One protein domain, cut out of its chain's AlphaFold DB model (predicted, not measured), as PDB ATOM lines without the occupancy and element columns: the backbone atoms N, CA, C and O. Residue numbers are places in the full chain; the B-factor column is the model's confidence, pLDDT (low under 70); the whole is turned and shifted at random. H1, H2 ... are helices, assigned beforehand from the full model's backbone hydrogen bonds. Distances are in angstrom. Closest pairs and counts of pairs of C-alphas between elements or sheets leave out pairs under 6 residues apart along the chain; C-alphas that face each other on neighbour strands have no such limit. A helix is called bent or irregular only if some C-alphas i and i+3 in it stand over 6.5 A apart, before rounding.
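Overview. This is residues 188 to 227 and 240 to 268 of the 309 residues of an uncharacterized protein of Piptocephalis cylindrospora (UniProt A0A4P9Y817). Two long, nearly straight helices, H1 and then H2, run side by side in opposite directions with an empty gap between them. H1 is the longer, and its first residues reach beyond the last ones of H2. The 69 printed residues have two named helices and no named strand, in the class all helix. The whole is extended, with a radius of gyration of the C-alphas of 17.8 A and spans of 59 by 25 by 6 A.

Arrangement. H1, residues 188 to 226, and H2, residues 240 to 267, are apart, with no C-alpha of the one within 8 A of the other. Residues 188 to 227 stand free, and residues 240 to 268 likewise. Each O i to N i+4 pair of H2 is within hydrogen-bond range; in H1, 29 of 35 are.

Along the chain. H1 begins at C-alpha 188 (140.946, 138.972, 98.677) and measures 57.4 A from first to last C-alpha. It is neither bent nor irregular, but only just: C-alphas 194 and 197 are 6.3 A apart. H2 measures 40.9 A and ends at C-alpha 267 (141.561, 124.277, 117.532).

Size, cuts and confidence. The C-alphas farthest apart, those of Lys 188 and Asp 227, are 59.5 A apart. Residues 228 to 239 are not printed; C-alphas 227 and 240 are 21.3 A apart across this cut. pLDDT is under 70 in residues 188 to 194, 222 to 227 and 240 to 245.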
ATOM      1  N   LYS A 188     140.990 138.510  97.276       53.00
ATOM      2  CA  LYS A 188     140.946 138.972  98.677       53.00
ATOM      3  C   LYS A 188     140.912 137.800  99.660       53.00
ATOM      4  O   LYS A 188     141.607 137.842 100.671       53.00
ATOM      5  N   THR A 189     140.184 136.731  99.345       54.69
ATOM      6  CA  THR A 189     140.101 135.545 100.211       54.69
ATOM      7  C   THR A 189     141.418 134.758 100.245       54.69
ATOM      8  O   THR A 189     141.829 134.307 101.314       54.69
ATOM      9  N   ILE A 190     142.142 134.666  99.123       57.00
ATOM     10  CA  ILE A 190     143.466 134.014  99.061       57.00
ATOM     11  C   ILE A 190     144.534 134.834  99.814       57.00
ATOM     12  O   ILE A 190     145.392 134.266 100.498       57.00
ATOM     13  N   ILE A 191     144.457 136.168  99.766       57.59
ATOM     14  CA  ILE A 191     145.360 137.048 100.526       57.59
ATOM     15  C   ILE A 191     145.094 136.929 102.036       57.59
ATOM     16  O   ILE A 191     146.031 136.829 102.823       57.59
ATOM     17  N   ILE A 192     143.833 136.859 102.470       58.19
ATOM     18  CA  ILE A 192     143.509 136.724 103.902       58.19
ATOM     19  C   ILE A 192     143.969 135.362 104.449       58.19
ATOM     20  O   ILE A 192     144.506 135.300 105.555       58.19
ATOM     21  N   ALA A 193     143.847 134.282 103.669       60.06
ATOM     22  CA  ALA A 193     144.267 132.944 104.094       60.06
ATOM     23  C   ALA A 193     145.788 132.816 104.325       60.06
ATOM     24  O   ALA A 193     146.224 132.016 105.153       60.06
ATOM     25  N   THR A 194     146.603 133.617 103.636       67.56
ATOM     26  CA  THR A 194     148.074 133.550 103.722       67.56
ATOM     27  C   THR A 194     148.672 134.485 104.773       67.56
ATOM     28  O   THR A 194     149.727 134.185 105.330       67.56
ATOM     29  N   VAL A 195     147.996 135.582 105.120       70.88
ATOM     30  CA  VAL A 195     148.517 136.568 106.087       70.88
ATOM     31  C   VAL A 195     148.400 136.084 107.539       70.88
ATOM     32  O   VAL A 195     149.290 136.347 108.350       70.88
ATOM     33  N   VAL A 196     147.356 135.322 107.877       74.75
ATOM     34  CA  VAL A 196     147.127 134.799 109.239       74.75
ATOM     35  C   VAL A 196     148.301 133.959 109.783       74.75
ATOM     36  O   VAL A 196     148.763 134.252 110.892       74.75
ATOM     37  N   PRO A 197     148.852 132.961 109.056       77.62
ATOM     38  CA  PRO A 197     149.987 132.193 109.563       77.62
ATOM     39  C   PRO A 197     151.246 133.053 109.720       77.62
ATOM     40  O   PRO A 197     151.955 132.905 110.714       77.62
ATOM     41  N   ILE A 198     151.495 134.005 108.816       80.69
ATOM     42  CA  ILE A 198     152.670 134.888 108.880       80.69
ATOM     43  C   ILE A 198     152.631 135.747 110.149       80.69
ATOM     44  O   ILE A 198     153.614 135.803 110.890       80.69
ATOM     45  N   VAL A 199     151.480 136.351 110.459       83.25
ATOM     46  CA  VAL A 199     151.306 137.152 111.682       83.25
ATOM     47  C   VAL A 199     151.484 136.290 112.936       83.25
ATOM     48  O   VAL A 199     152.123 136.730 113.894       83.25
ATOM     49  N   SER A 200     150.995 135.045 112.923       81.81
ATOM     50  CA  SER A 200     151.169 134.125 114.055       81.81
ATOM     51  C   SER A 200     152.643 133.791 114.323       81.81
ATOM     52  O   SER A 200     153.083 133.824 115.472       81.81
ATOM     53  N   VAL A 201     153.440 133.560 113.272       85.81
ATOM     54  CA  VAL A 201     154.874 133.261 113.396       85.81
ATOM     55  C   VAL A 201     155.640 134.481 113.906       85.81
ATOM     56  O   VAL A 201     156.486 134.341 114.789       85.81
ATOM     57  N   ILE A 202     155.311 135.680 113.416       90.25
ATOM     58  CA  ILE A 202     155.929 136.930 113.881       90.25
ATOM     59  C   ILE A 202     155.619 137.168 115.365       90.25
ATOM     60  O   ILE A 202     156.525 137.514 116.125       90.25
ATOM     61  N   LEU A 203     154.378 136.937 115.806       85.75
ATOM     62  CA  LEU A 203     154.002 137.065 117.217       85.75
ATOM     63  C   LEU A 203     154.755 136.068 118.104       85.75
ATOM     64  O   LEU A 203     155.293 136.460 119.140       85.75
ATOM     65  N   ILE A 204     154.859 134.802 117.689       84.19
ATOM     66  CA  ILE A 204     155.622 133.789 118.433       84.19
ATOM     67  C   ILE A 204     157.104 134.185 118.506       84.19
ATOM     68  O   ILE A 204     157.698 134.154 119.586       84.19
ATOM     69  N   ALA A 205     157.694 134.624 117.392       86.88
ATOM     70  CA  ALA A 205     159.079 135.081 117.351       86.88
ATOM     71  C   ALA A 205     159.313 136.298 118.261       86.88
ATOM     72  O   ALA A 205     160.310 136.337 118.984       86.88
ATOM     73  N   ALA A 206     158.383 137.256 118.290       86.50
ATOM     74  CA  ALA A 206     158.452 138.427 119.159       86.50
ATOM     75  C   ALA A 206     158.397 138.046 120.645       86.50
ATOM     76  O   ALA A 206     159.192 138.557 121.438       86.50
ATOM     77  N   VAL A 207     157.520 137.109 121.024       87.69
ATOM     78  CA  VAL A 207     157.445 136.590 122.400       87.69
ATOM     79  C   VAL A 207     158.760 135.908 122.779       87.69
ATOM     80  O   VAL A 207     159.359 136.257 123.798       87.69
ATOM     81  N   VAL A 208     159.276 135.005 121.943       88.06
ATOM     82  CA  VAL A 208     160.550 134.309 122.204       88.06
ATOM     83  C   VAL A 208     161.715 135.299 122.313       88.06
ATOM     84  O   VAL A 208     162.509 135.214 123.255       88.06
ATOM     85  N   ALA A 209     161.800 136.277 121.409       87.88
ATOM     86  CA  ALA A 209     162.817 137.323 121.446       87.88
ATOM     87  C   ALA A 209     162.718 138.163 122.728       87.88
ATOM     88  O   ALA A 209     163.732 138.422 123.381       87.88
ATOM     89  N   PHE A 210     161.504 138.531 123.142       88.44
ATOM     90  CA  PHE A 210     161.265 139.266 124.382       88.44
ATOM     91  C   PHE A 210     161.725 138.478 125.617       88.44
ATOM     92  O   PHE A 210     162.429 139.029 126.473       88.44
ATOM     93  N   PHE A 211     161.414 137.180 125.691       85.75
ATOM     94  CA  PHE A 211     161.905 136.298 126.756       85.75
ATOM     95  C   PHE A 211     163.435 136.187 126.751       85.75
ATOM     96  O   PHE A 211     164.066 136.289 127.809       85.75
ATOM     97  N   PHE A 212     164.058 136.062 125.577       86.94
ATOM     98  CA  PHE A 212     165.518 136.037 125.444       86.94
ATOM     99  C   PHE A 212     166.172 137.336 125.925       86.94
ATOM    100  O   PHE A 212     167.157 137.295 126.671       86.94
ATOM    101  N   ILE A 213     165.617 138.490 125.548       86.94
ATOM    102  CA  ILE A 213     166.117 139.805 125.966       86.94
ATOM    103  C   ILE A 213     165.955 139.976 127.477       86.94
ATOM    104  O   ILE A 213     166.910 140.379 128.148       86.94
ATOM    105  N   ARG A 214     164.794 139.624 128.045       84.44
ATOM    106  CA  ARG A 214     164.576 139.663 129.500       84.44
ATOM    107  C   ARG A 214     165.559 138.769 130.247       84.44
ATOM    108  O   ARG A 214     166.168 139.217 131.219       84.44
ATOM    109  N   ARG A 215     165.777 137.542 129.770       82.44
ATOM    110  CA  ARG A 215     166.723 136.599 130.380       82.44
ATOM    111  C   ARG A 215     168.161 137.118 130.321       82.44
ATOM    112  O   ARG A 215     168.885 137.014 131.311       82.44
ATOM    113  N   ARG A 216     168.562 137.737 129.204       83.00
ATOM    114  CA  ARG A 216     169.876 138.393 129.073       83.00
ATOM    115  C   ARG A 216     170.018 139.596 130.007       83.00
ATOM    116  O   ARG A 216     171.044 139.714 130.674       83.00
ATOM    117  N   ARG A 217     168.994 140.445 130.129       81.88
ATOM    118  CA  ARG A 217     169.008 141.598 131.052       81.88
ATOM    119  C   ARG A 217     169.096 141.165 132.517       81.88
ATOM    120  O   ARG A 217     169.892 141.730 133.261       81.88
ATOM    121  N   ALA A 218     168.381 140.110 132.907       78.25
ATOM    122  CA  ALA A 218     168.475 139.543 134.253       78.25
ATOM    123  C   ALA A 218     169.875 138.978 134.572       78.25
ATOM    124  O   ALA A 218     170.287 138.962 135.730       78.25
ATOM    125  N   ALA A 219     170.623 138.516 133.563       75.88
ATOM    126  CA  ALA A 219     172.016 138.100 133.728       75.88
ATOM    127  C   ALA A 219     172.984 139.296 133.796       75.88
ATOM    128  O   ALA A 219     173.951 139.247 134.553       75.88
ATOM    129  N   ALA A 220     172.716 140.376 133.055       76.00
ATOM    130  CA  ALA A 220     173.533 141.590 133.081       76.00
ATOM    131  C   ALA A 220     173.420 142.346 134.418       76.00
ATOM    132  O   ALA A 220     174.432 142.764 134.973       76.00
ATOM    133  N   GLN A 221     172.216 142.440 134.995       72.50
ATOM    134  CA  GLN A 221     171.998 143.098 136.294       72.50
ATOM    135  C   GLN A 221     172.719 142.401 137.458       72.50
ATOM    136  O   GLN A 221     173.113 143.050 138.425       72.50
ATOM    137  N   ARG A 222     172.952 141.087 137.355       65.69
ATOM    138  CA  ARG A 222     173.731 140.333 138.351       65.69
ATOM    139  C   ARG A 222     175.203 140.716 138.366       65.69
ATOM    140  O   ARG A 222     175.824 140.626 139.413       65.69
ATOM    141  N   ARG A 223     175.760 141.152 137.234       66.88
ATOM    142  CA  ARG A 223     177.160 141.588 137.185       66.88
ATOM    143  C   ARG A 223     177.339 142.913 137.922       66.88
ATOM    144  O   ARG A 223     178.243 143.032 138.726       66.88
ATOM    145  N   HIS A 224     176.392 143.835 137.755       63.69
ATOM    146  CA  HIS A 224     176.443 145.141 138.416       63.69
ATOM    147  C   HIS A 224     176.169 145.107 139.927       63.69
ATOM    148  O   HIS A 224     176.548 146.031 140.633       63.69
ATOM    149  N   THR A 225     175.501 144.065 140.429       62.47
ATOM    150  CA  THR A 225     175.231 143.889 141.868       62.47
ATOM    151  C   THR A 225     176.257 142.994 142.562       62.47
ATOM    152  O   THR A 225     176.372 143.048 143.783       62.47
ATOM    153  N   SER A 226     177.034 142.207 141.807       59.22
ATOM    154  CA  SER A 226     178.099 141.361 142.358       59.22
ATOM    155  C   SER A 226     179.299 142.172 142.853       59.22
ATOM    156  O   SER A 226     179.941 141.746 143.808       59.22
ATOM    157  N   ASP A 227     179.556 143.348 142.273       59.53
ATOM    158  CA  ASP A 227     180.671 144.210 142.694       59.53
ATOM    159  C   ASP A 227     180.412 144.936 144.027       59.53
ATOM    160  O   ASP A 227     181.355 145.371 144.678       59.53
ATOM    161  N   CYS A 240     171.072 127.227 146.739       56.50
ATOM    162  CA  CYS A 240     170.191 126.055 146.680       56.50
ATOM    163  C   CYS A 240     168.719 126.449 146.433       56.50
ATOM    164  O   CYS A 240     168.079 125.950 145.506       56.50
ATOM    165  N   VAL A 241     168.210 127.458 147.153       57.84
ATOM    166  CA  VAL A 241     166.829 127.963 146.976       57.84
ATOM    167  C   VAL A 241     166.627 128.613 145.597       57.84
ATOM    168  O   VAL A 241     165.564 128.476 144.984       57.84
ATOM    169  N   ARG A 242     167.663 129.274 145.054       57.81
ATOM    170  CA  ARG A 242     167.625 129.897 143.716       57.81
ATOM    171  C   ARG A 242     167.704 128.894 142.567       57.81
ATOM    172  O   ARG A 242     167.233 129.214 141.474       57.81
ATOM    173  N   GLN A 243     168.305 127.720 142.765       59.75
ATOM    174  CA  GLN A 243     168.250 126.662 141.758       59.75
ATOM    175  C   GLN A 243     166.846 126.061 141.687       59.75
ATOM    176  O   GLN A 243     166.294 125.966 140.591       59.75
ATOM    177  N   HIS A 244     166.220 125.779 142.830       63.69
ATOM    178  CA  HIS A 244     164.878 125.199 142.862       63.69
ATOM    179  C   HIS A 244     163.828 126.102 142.186       63.69
ATOM    180  O   HIS A 244     163.057 125.641 141.350       63.69
ATOM    181  N   THR A 245     163.865 127.418 142.433       67.44
ATOM    182  CA  THR A 245     162.942 128.373 141.778       67.44
ATOM    183  C   THR A 245     163.154 128.503 140.268       67.44
ATOM    184  O   THR A 245     162.218 128.804 139.531       67.44
ATOM    185  N   ARG A 246     164.377 128.280 139.774       73.12
ATOM    186  CA  ARG A 246     164.657 128.309 138.331       73.12
ATOM    187  C   ARG A 246     164.108 127.079 137.622       73.12
ATOM    188  O   ARG A 246     163.569 127.219 136.528       73.12
ATOM    189  N   TRP A 247     164.221 125.907 138.240       74.19
ATOM    190  CA  TRP A 247     163.651 124.675 137.700       74.19
ATOM    191  C   TRP A 247     162.124 124.709 137.704       74.19
ATOM    192  O   TRP A 247     161.515 124.379 136.690       74.19
ATOM    193  N   THR A 248     161.497 125.203 138.776       75.81
ATOM    194  CA  THR A 248     160.030 125.296 138.831       75.81
ATOM    195  C   THR A 248     159.471 126.300 137.827       75.81
ATOM    196  O   THR A 248     158.473 125.996 137.175       75.81
ATOM    197  N   MET A 249     160.128 127.448 137.621       71.44
ATOM    198  CA  MET A 249     159.702 128.401 136.587       71.44
ATOM    199  C   MET A 249     159.871 127.852 135.169       71.44
ATOM    200  O   MET A 249     158.990 128.057 134.340       71.44
ATOM    201  N   LEU A 250     160.947 127.108 134.889       77.44
ATOM    202  CA  LEU A 250     161.115 126.453 133.587       77.44
ATOM    203  C   LEU A 250     160.070 125.352 133.366       77.44
ATOM    204  O   LEU A 250     159.512 125.262 132.276       77.44
ATOM    205  N   CYS A 251     159.756 124.551 134.387       75.62
ATOM    206  CA  CYS A 251     158.687 123.556 134.302       75.62
ATOM    207  C   CYS A 251     157.315 124.198 134.062       75.62
ATOM    208  O   CYS A 251     156.548 123.686 133.247       75.62
ATOM    209  N   LEU A 252     157.015 125.322 134.721       74.25
ATOM    210  CA  LEU A 252     155.770 126.068 134.521       74.25
ATOM    211  C   LEU A 252     155.675 126.670 133.115       74.25
ATOM    212  O   LEU A 252     154.636 126.511 132.477       74.25
ATOM    213  N   ASP A 253     156.747 127.275 132.599       79.88
ATOM    214  CA  ASP A 253     156.775 127.814 131.231       79.88
ATOM    215  C   ASP A 253     156.616 126.706 130.183       79.88
ATOM    216  O   ASP A 253     155.846 126.848 129.232       79.88
ATOM    217  N   VAL A 254     157.286 125.564 130.366       80.94
ATOM    218  CA  VAL A 254     157.154 124.407 129.465       80.94
ATOM    219  C   VAL A 254     155.738 123.834 129.527       80.94
ATOM    220  O   VAL A 254     155.154 123.527 128.486       80.94
ATOM    221  N   TYR A 255     155.150 123.730 130.719       82.06
ATOM    222  CA  TYR A 255     153.787 123.231 130.889       82.06
ATOM    223  C   TYR A 255     152.746 124.179 130.280       82.06
ATOM    224  O   TYR A 255     151.848 123.730 129.565       82.06
ATOM    225  N   ALA A 256     152.895 125.488 130.494       76.00
ATOM    226  CA  ALA A 256     152.036 126.508 129.903       76.00
ATOM    227  C   ALA A 256     152.143 126.502 128.371       76.00
ATOM    228  O   ALA A 256     151.120 126.453 127.686       76.00
ATOM    229  N   THR A 257     153.364 126.442 127.833       80.88
ATOM    230  CA  THR A 257     153.604 126.362 126.384       80.88
ATOM    231  C   THR A 257     152.986 125.097 125.797       80.88
ATOM    232  O   THR A 257     152.304 125.162 124.779       80.88
ATOM    233  N   LYS A 258     153.137 123.946 126.466       82.38
ATOM    234  CA  LYS A 258     152.536 122.678 126.033       82.38
ATOM    235  C   LYS A 258     151.007 122.734 126.049       82.38
ATOM    236  O   LYS A 258     150.381 122.227 125.122       82.38
ATOM    237  N   ARG A 259     150.396 123.374 127.054       83.88
ATOM    238  CA  ARG A 259     148.937 123.574 127.111       83.88
ATOM    239  C   ARG A 259     148.433 124.483 125.997       83.88
ATOM    240  O   ARG A 259     147.440 124.146 125.364       83.88
ATOM    241  N   VAL A 260     149.121 125.593 125.740       83.25
ATOM    242  CA  VAL A 260     148.778 126.513 124.644       83.25
ATOM    243  C   VAL A 260     148.939 125.819 123.293       83.25
ATOM    244  O   VAL A 260     148.059 125.923 122.445       83.25
ATOM    245  N   TYR A 261     150.007 125.043 123.115       82.44
ATOM    246  CA  TYR A 261     150.254 124.280 121.895       82.44
ATOM    247  C   TYR A 261     149.197 123.192 121.665       82.44
ATOM    248  O   TYR A 261     148.691 123.056 120.557       82.44
ATOM    249  N   LEU A 262     148.804 122.459 122.714       86.12
ATOM    250  CA  LEU A 262     147.713 121.484 122.644       86.12
ATOM    251  C   LEU A 262     146.361 122.145 122.360       86.12
ATOM    252  O   LEU A 262     145.592 121.614 121.567       86.12
ATOM    253  N   ALA A 263     146.077 123.303 122.960       81.62
ATOM    254  CA  ALA A 263     144.861 124.058 122.674       81.62
ATOM    255  C   ALA A 263     144.828 124.523 121.210       81.62
ATOM    256  O   ALA A 263     143.812 124.353 120.545       81.62
ATOM    257  N   LEU A 264     145.950 125.022 120.680       80.44
ATOM    258  CA  LEU A 264     146.100 125.372 119.265       80.44
ATOM    259  C   LEU A 264     145.917 124.157 118.350       80.44
ATOM    260  O   LEU A 264     145.156 124.234 117.395       80.44
ATOM    261  N   LEU A 265     146.544 123.021 118.660       81.88
ATOM    262  CA  LEU A 265     146.381 121.775 117.902       81.88
ATOM    263  C   LEU A 265     144.933 121.273 117.895       81.88
ATOM    264  O   LEU A 265     144.447 120.814 116.863       81.88
ATOM    265  N   LEU A 266     144.236 121.376 119.027       82.31
ATOM    266  CA  LEU A 266     142.821 121.022 119.123       82.31
ATOM    267  C   LEU A 266     141.930 122.011 118.373       82.31
ATOM    268  O   LEU A 266     140.901 121.600 117.843       82.31
ATOM    269  N   HIS A 267     142.320 123.282 118.283       78.88
ATOM    270  CA  HIS A 267     141.561 124.277 117.532       78.88
ATOM    271  C   HIS A 267     141.804 124.200 116.021       78.88
ATOM    272  O   HIS A 267     140.907 124.508 115.243       78.88
ATOM    273  N   ILE A 268     142.993 123.750 115.612       74.25
ATOM    274  CA  ILE A 268     143.356 123.515 114.209       74.25
ATOM    275  C   ILE A 268     142.759 122.205 113.695       74.25
ATOM    276  O   ILE A 268     142.809 121.983 112.490       74.25
TER     277      ILE A 268